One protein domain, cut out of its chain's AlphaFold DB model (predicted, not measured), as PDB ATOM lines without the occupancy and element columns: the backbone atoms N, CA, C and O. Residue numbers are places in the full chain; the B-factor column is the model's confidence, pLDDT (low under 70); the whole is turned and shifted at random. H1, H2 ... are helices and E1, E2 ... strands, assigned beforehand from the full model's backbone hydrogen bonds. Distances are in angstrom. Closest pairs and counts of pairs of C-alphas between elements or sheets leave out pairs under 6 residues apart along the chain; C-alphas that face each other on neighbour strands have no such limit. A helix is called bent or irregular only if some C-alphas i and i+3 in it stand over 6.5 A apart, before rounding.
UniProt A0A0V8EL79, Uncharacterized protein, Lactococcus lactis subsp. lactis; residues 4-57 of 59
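Overview. This is residues 4 to 57 of the 59 residues of an uncharacterized protein of Lactococcus lactis subsp. lactis (UniProt A0A0V8EL79). Three helices form a small body, with H3 packed between H1 and H2 in space, and a two-stranded hairpin of E1 and E2 lies at one end of the long axis, off this body. The helices H2 and H3 fold back on each other, while H1 crosses H3 steeply. The printed part has 54 residues, in the order E1, E2, H1, H2, H3, with one antiparallel sheet E1 - E2; the class is mixed, helices and strands. The whole is compact, with a radius of gyration of the C-alphas of 11.2 A, yet elongated, spanning 33 by 19 by 18 A.

Arrangement. E1, residues 4 to 7, and E2, residues 10 to 14, are a hairpin, antiparallel at 140 degrees; N 5 and O 12 are within hydrogen-bond range at 2.9 A, as are N 10 and O 7 at 2.9 A. H1, residues 17 to 27, and H3, residues 46 to 55, touch at a steep tilt of 63 degrees, the same way; their closest C-alphas, of Val 17 and Ala 50, are 5.0 A apart. H2, residues 30 to 40, and H3 touch as a helical hairpin, opposite ways at 36 degrees, only just a steep tilt; their closest C-alphas are those of Lys 34 and Thr 55, 5.8 A. H1 and H2 are close but not clearly touching, with Leu 24 and Ile 33 closest, their C-alphas 7.4 A apart. E1 is apart from H1, H2 and H3. Every O i to N i+4 pair is within hydrogen-bond range in H1 and H3, and 4 of 7 in H2.

Along the chain. E1 begins at C-alpha 4, (205.815, 223.783, 265.227), and measures 9.8 A; E2 measures 12.3 A. H1 measures 15.7 A from C-alpha 17, (210.237, 212.170, 268.750). H2 measures 14.8 A and is only just irregular: C-alphas 35 and 38 are 6.6 A apart. H3 measures 14.3 A and ends at C-alpha 55, (213.392, 204.896, 279.684).

Size, cuts and confidence. The two C-alphas farthest apart, of Gly 9 and Ser 29, are 33.5 A apart. The printed part has no cut, and its four links are tight. Mean pLDDT of the printed part is 88.1; residues 5, 7 and 57 are under 70.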
ATOM      1  N   VAL A   4     206.048 222.539 264.510       73.38
ATOM      2  CA  VAL A   4     205.815 223.783 265.227       73.38
ATOM      3  C   VAL A   4     204.802 223.494 266.326       73.38
ATOM      4  O   VAL A   4     203.688 223.064 266.031       73.38
ATOM      5  N   VAL A   5     205.193 223.707 267.577       68.44
ATOM      6  CA  VAL A   5     204.328 223.539 268.745       68.44
ATOM      7  C   VAL A   5     204.119 224.909 269.373       68.44
ATOM      8  O   VAL A   5     205.077 225.632 269.641       68.44
ATOM      9  N   THR A   6     202.860 225.288 269.582       71.94
ATOM     10  CA  THR A   6     202.522 226.519 270.302       71.94
ATOM     11  C   THR A   6     202.223 226.182 271.754       71.94
ATOM     12  O   THR A   6     201.293 225.426 272.039       71.94
ATOM     13  N   HIS A   7     202.996 226.750 272.675       69.31
ATOM     14  CA  HIS A   7     202.817 226.559 274.108       69.31
ATOM     15  C   HIS A   7     203.016 227.880 274.856       69.31
ATOM     16  O   HIS A   7     203.914 228.642 274.524       69.31
ATOM     17  N   TYR A   8     202.136 228.194 275.813       72.69
ATOM     18  CA  TYR A   8     202.089 229.494 276.513       72.69
ATOM     19  C   TYR A   8     202.118 230.741 275.600       72.69
ATOM     20  O   TYR A   8     202.548 231.812 276.011       72.69
ATOM     21  N   GLY A   9     201.629 230.622 274.362       77.75
ATOM     22  CA  GLY A   9     201.658 231.710 273.376       77.75
ATOM     23  C   GLY A   9     202.983 231.842 272.617       77.75
ATOM     24  O   GLY A   9     203.073 232.656 271.701       77.75
ATOM     25  N   GLU A  10     203.979 231.012 272.926       75.44
ATOM     26  CA  GLU A  10     205.245 230.944 272.206       75.44
ATOM     27  C   GLU A  10     205.219 229.821 271.173       75.44
ATOM     28  O   GLU A  10     204.681 228.736 271.396       75.44
ATOM     29  N   THR A  11     205.790 230.100 270.005       78.56
ATOM     30  CA  THR A  11     205.874 229.148 268.899       78.56
ATOM     31  C   THR A  11     207.271 228.549 268.870       78.56
ATOM     32  O   THR A  11     208.232 229.233 268.519       78.56
ATOM     33  N   ILE A  12     207.383 227.273 269.224       80.75
ATOM     34  CA  ILE A  12     208.661 226.574 269.341       80.75
ATOM     35  C   ILE A  12     208.768 225.555 268.210       80.75
ATOM     36  O   ILE A  12     207.835 224.802 267.926       80.75
ATOM     37  N   LYS A  13     209.915 225.559 267.528       83.56
ATOM     38  CA  LYS A  13     210.255 224.531 266.546       83.56
ATOM     39  C   LYS A  13     210.897 223.358 267.269       83.56
ATOM     40  O   LYS A  13     211.903 223.526 267.950       83.56
ATOM     41  N   GLU A  14     210.333 222.178 267.086       87.12
ATOM     42  CA  GLU A  14     210.823 220.936 267.671       87.12
ATOM     43  C   GLU A  14     211.048 219.889 266.582       87.12
ATOM     44  O   GLU A  14     210.309 219.808 265.602       87.12
ATOM     45  N   HIS A  15     212.042 219.021 266.745       91.19
ATOM     46  CA  HIS A  15     212.168 217.845 265.885       91.19
ATOM     47  C   HIS A  15     211.150 216.750 266.258       91.19
ATOM     48  O   HIS A  15     210.442 216.825 267.266       91.19
ATOM     49  N   SER A  16     211.056 215.708 265.426       91.12
ATOM     50  CA  SER A  16     210.217 214.548 265.733       91.12
ATOM     51  C   SER A  16     210.762 213.763 266.929       91.12
ATOM     52  O   SER A  16     211.968 213.732 267.180       91.12
ATOM     53  N   VAL A  17     209.875 213.054 267.628       91.12
ATOM     54  CA  VAL A  17     210.237 212.170 268.750       91.12
ATOM     55  C   VAL A  17     211.338 211.176 268.353       91.12
ATOM     56  O   VAL A  17     212.318 211.014 269.073       91.12
ATOM     57  N   GLU A  18     211.243 210.545 267.179       92.56
ATOM     58  CA  GLU A  18     212.274 209.613 266.693       92.56
ATOM     59  C   GLU A  18     213.640 210.264 266.477       92.56
ATOM     60  O   GLU A  18     214.673 209.629 266.699       92.56
ATOM     61  N   TRP A  19     213.660 211.523 266.036       94.00
ATOM     62  CA  TRP A  19     214.905 212.260 265.871       94.00
ATOM     63  C   TRP A  19     215.568 212.490 267.229       94.00
ATOM     64  O   TRP A  19     216.751 212.184 267.384       94.00
ATOM     65  N   TYR A  20     214.793 212.921 268.233       93.25
ATOM     66  CA  TYR A  20     215.297 213.082 269.595       93.25
ATOM     67  C   TYR A  20     215.783 211.762 270.179       93.25
ATOM     68  O   TYR A  20     216.870 211.732 270.741       93.25
ATOM     69  N   LYS A  21     215.072 210.646 269.974       93.19
ATOM     70  CA  LYS A  21     215.544 209.330 270.438       93.19
ATOM     71  C   LYS A  21     216.937 208.987 269.908       93.19
ATOM     72  O   LYS A  21     217.768 208.486 270.660       93.19
ATOM     73  N   LYS A  22     217.195 209.267 268.625       93.50
ATOM     74  CA  LYS A  22     218.504 209.024 267.998       93.50
ATOM     75  C   LYS A  22     219.602 209.900 268.597       93.50
ATOM     76  O   LYS A  22     220.690 209.388 268.822       93.50
ATOM     77  N   GLN A  23     219.330 211.179 268.858       93.06
ATOM     78  CA  GLN A  23     220.315 212.064 269.496       93.06
ATOM     79  C   GLN A  23     220.560 211.677 270.956       93.06
ATOM     80  O   GLN A  23     221.700 211.528 271.374       93.06
ATOM     81  N   LEU A  24     219.491 211.424 271.711       91.56
ATOM     82  CA  LEU A  24     219.578 211.048 273.117       91.56
ATOM     83  C   LEU A  24     220.424 209.789 273.318       91.56
ATOM     84  O   LEU A  24     221.311 209.795 274.159       91.56
ATOM     85  N   LEU A  25     220.208 208.744 272.514       89.62
ATOM     86  CA  LEU A  25     221.013 207.519 272.586       89.62
ATOM     87  C   LEU A  25     222.433 207.668 272.026       89.62
ATOM     88  O   LEU A  25     223.275 206.812 272.289       89.62
ATOM     89  N   LYS A  26     222.695 208.703 271.223       92.50
ATOM     90  CA  LYS A  26     224.036 208.978 270.702       92.50
ATOM     91  C   LYS A  26     224.936 209.560 271.789       92.50
ATOM     92  O   LYS A  26     226.095 209.168 271.876       92.50
ATOM     93  N   ASP A  27     224.389 210.461 272.601       88.12
ATOM     94  CA  ASP A  27     225.170 211.251 273.554       88.12
ATOM     95  C   ASP A  27     225.019 210.770 275.009       88.12
ATOM     96  O   ASP A  27     225.897 211.022 275.834       88.12
ATOM     97  N   PHE A  28     223.942 210.045 275.342       91.44
ATOM     98  CA  PHE A  28     223.608 209.681 276.721       91.44
ATOM     99  C   PHE A  28     223.195 208.213 276.888       91.44
ATOM    100  O   PHE A  28     222.568 207.596 276.026       91.44
ATOM    101  N   SER A  29     223.498 207.652 278.063       92.38
ATOM    102  CA  SER A  29     222.993 206.338 278.467       92.38
ATOM    103  C   SER A  29     221.524 206.417 278.892       92.38
ATOM    104  O   SER A  29     221.070 207.442 279.399       92.38
ATOM    105  N   VAL A  30     220.783 205.311 278.765       91.75
ATOM    106  CA  VAL A  30     219.376 205.239 279.208       91.75
ATOM    107  C   VAL A  30     219.228 205.606 280.690       91.75
ATOM    108  O   VAL A  30     218.284 206.304 281.051       91.75
ATOM    109  N   GLN A  31     220.183 205.206 281.537       92.38
ATOM    110  CA  GLN A  31     220.177 205.556 282.961       92.38
ATOM    111  C   GLN A  31     220.330 207.068 283.177       92.38
ATOM    112  O   GLN A  31     219.565 207.657 283.933       92.38
ATOM    113  N   PHE A  32     221.260 207.716 282.466       93.62
ATOM    114  CA  PHE A  32     221.436 209.168 282.548       93.62
ATOM    115  C   PHE A  32     220.209 209.922 282.028       93.62
ATOM    116  O   PHE A  32     219.782 210.910 282.628       93.62
ATOM    117  N   ILE A  33     219.613 209.441 280.932       93.50
ATOM    118  CA  ILE A  33     218.378 210.015 280.388       93.50
ATOM    119  C   ILE A  33     217.273 209.960 281.444       93.50
ATOM    120  O   ILE A  33     216.582 210.952 281.637       93.50
ATOM    121  N   LYS A  34     217.131 208.835 282.152       92.50
ATOM    122  CA  LYS A  34     216.100 208.645 283.176       92.50
ATOM    123  C   LYS A  34     216.311 209.520 284.409       92.50
ATOM    124  O   LYS A  34     215.379 210.195 284.832       92.50
ATOM    125  N   ASP A  35     217.510 209.482 284.978       93.25
ATOM    126  CA  ASP A  35     217.753 210.037 286.310       93.25
ATOM    127  C   ASP A  35     218.072 211.533 286.268       93.25
ATOM    128  O   ASP A  35     217.684 212.274 287.168       93.25
ATOM    129  N   SER A  36     218.760 211.982 285.214       93.94
ATOM    130  CA  SER A  36     219.246 213.359 285.105       93.94
ATOM    131  C   SER A  36     218.464 214.169 284.085       93.94
ATOM    132  O   SER A  36     218.091 215.303 284.370       93.94
ATOM    133  N   LEU A  37     218.234 213.631 282.885       91.62
ATOM    134  CA  LEU A  37     217.697 214.427 281.780       91.62
ATOM    135  C   LEU A  37     216.170 214.563 281.832       91.62
ATOM    136  O   LEU A  37     215.654 215.661 281.661       91.62
ATOM    137  N   LEU A  38     215.451 213.470 282.101       91.69
ATOM    138  CA  LEU A  38     213.986 213.421 282.122       91.69
ATOM    139  C   LEU A  38     213.357 214.507 283.017       91.69
ATOM    140  O   LEU A  38     212.450 215.183 282.533       91.69
ATOM    141  N   PRO A  39     213.832 214.748 284.259       92.56
ATOM    142  CA  PRO A  39     213.246 215.764 285.139       92.56
ATOM    143  C   PRO A  39     213.480 217.209 284.674       92.56
ATOM    144  O   PRO A  39     212.819 218.120 285.160       92.56
ATOM    145  N   GLN A  40     214.435 217.431 283.765       92.75
ATOM    146  CA  GLN A  40     214.773 218.756 283.232       92.75
ATOM    147  C   GLN A  40     214.009 219.088 281.943       92.75
ATOM    148  O   GLN A  40     214.054 220.224 281.474       92.75
ATOM    149  N   LEU A  41     213.336 218.103 281.343       91.69
ATOM    150  CA  LEU A  41     212.601 218.278 280.098       91.69
ATOM    151  C   LEU A  41     211.150 218.666 280.379       91.69
ATOM    152  O   LEU A  41     210.504 218.145 281.284       91.69
ATOM    153  N   PHE A  42     210.607 219.545 279.542       88.56
ATOM    154  CA  PHE A  42     209.203 219.928 279.625       88.56
ATOM    155  C   PHE A  42     208.289 218.813 279.114       88.56
ATOM    156  O   PHE A  42     208.460 218.362 277.981       88.56
ATOM    157  N   GLU A  43     207.275 218.429 279.895       88.31
ATOM    158  CA  GLU A  43     206.394 217.282 279.600       88.31
ATOM    159  C   GLU A  43     205.698 217.346 278.229       88.31
ATOM    160  O   GLU A  43     205.462 216.324 277.580       88.31
ATOM    161  N   TRP A  44     205.385 218.554 277.756       84.31
ATOM    162  CA  TRP A  44     204.735 218.773 276.463       84.31
ATOM    163  C   TRP A  44     205.678 218.564 275.263       84.31
ATOM    164  O   TRP A  44     205.195 218.276 274.162       84.31
ATOM    165  N   SER A  45     206.997 218.660 275.476       89.75
ATOM    166  CA  SER A  45     208.014 218.627 274.419       89.75
ATOM    167  C   SER A  45     208.193 217.238 273.808       89.75
ATOM    168  O   SER A  45     208.029 216.194 274.452       89.75
ATOM    169  N   ASN A  46     208.603 217.202 272.544       91.56
ATOM    170  CA  ASN A  46     208.938 215.953 271.864       91.56
ATOM    171  C   ASN A  46     210.218 215.312 272.419       91.56
ATOM    172  O   ASN A  46     210.353 214.087 272.366       91.56
ATOM    173  N   ALA A  47     211.125 216.109 272.990       91.75
ATOM    174  CA  ALA A  47     212.301 215.609 273.695       91.75
ATOM    175  C   ALA A  47     211.913 214.823 274.958       91.75
ATOM    176  O   ALA A  47     212.436 213.728 275.175       91.75
ATOM    177  N   TYR A  48     210.955 215.325 275.748       92.94
ATOM    178  CA  TYR A  48     210.435 214.611 276.918       92.94
ATOM    179  C   TYR A  48     209.781 213.290 276.519       92.94
ATOM    180  O   TYR A  48     210.149 212.242 277.042       92.94
ATOM    181  N   LYS A  49     208.883 213.304 275.525       92.88
ATOM    182  CA  LYS A  49     208.239 212.077 275.018       92.88
ATOM    183  C   LYS A  49     209.272 211.051 274.550       92.88
ATOM    184  O   LYS A  49     209.165 209.872 274.877       92.88
ATOM    185  N   ALA A  50     210.309 211.500 273.839       94.19
ATOM    186  CA  ALA A  50     211.406 210.639 273.411       94.19
ATOM    187  C   ALA A  50     212.147 210.012 274.597       94.19
ATOM    188  O   ALA A  50     212.363 208.801 274.597       94.19
ATOM    189  N   ALA A  51     212.507 210.814 275.599       93.69
ATOM    190  CA  ALA A  51     213.180 210.346 276.803       93.69
ATOM    191  C   ALA A  51     212.316 209.337 277.578       93.69
ATOM    192  O   ALA A  51     212.797 208.245 277.869       93.69
ATOM    193  N   VAL A  52     211.028 209.634 277.795       94.12
ATOM    194  CA  VAL A  52     210.058 208.719 278.423       94.12
ATOM    195  C   VAL A  52     210.009 207.385 277.684       94.12
ATOM    196  O   VAL A  52     210.128 206.332 278.303       94.12
ATOM    197  N   GLU A  53     209.855 207.399 276.359       94.19
ATOM    198  CA  GLU A  53     209.778 206.168 275.567       94.19
ATOM    199  C   GLU A  53     211.074 205.346 275.603       94.19
ATOM    200  O   GLU A  53     211.022 204.116 275.548       94.19
ATOM    201  N   LEU A  54     212.235 205.998 275.704       91.75
ATOM    202  CA  LEU A  54     213.519 205.312 275.856       91.75
ATOM    203  C   LEU A  54     213.676 204.675 277.239       91.75
ATOM    204  O   LEU A  54     214.208 203.572 277.337       91.75
ATOM    205  N   THR A  55     213.209 205.342 278.294       91.12
ATOM    206  CA  THR A  55     213.392 204.896 279.684       91.12
ATOM    207  C   THR A  55     212.274 203.983 280.185       91.12
ATOM    208  O   THR A  55     212.472 203.265 281.163       91.12
ATOM    209  N   ASN A  56     211.106 203.993 279.528       86.62
ATOM    210  CA  ASN A  56     209.955 203.139 279.844       86.62
ATOM    211  C   ASN A  56     209.909 201.836 279.044       86.62
ATOM    212  O   ASN A  56     209.014 201.020 279.283       86.62
ATOM    213  N   LYS A  57     210.855 201.591 278.129       65.19
ATOM    214  CA  LYS A  57     211.059 200.237 277.609       65.19
ATOM    215  C   LYS A  57     211.499 199.346 278.770       65.19
ATOM    216  O   LYS A  57     212.669 199.321 279.139       65.19
TER     217      LYS A  57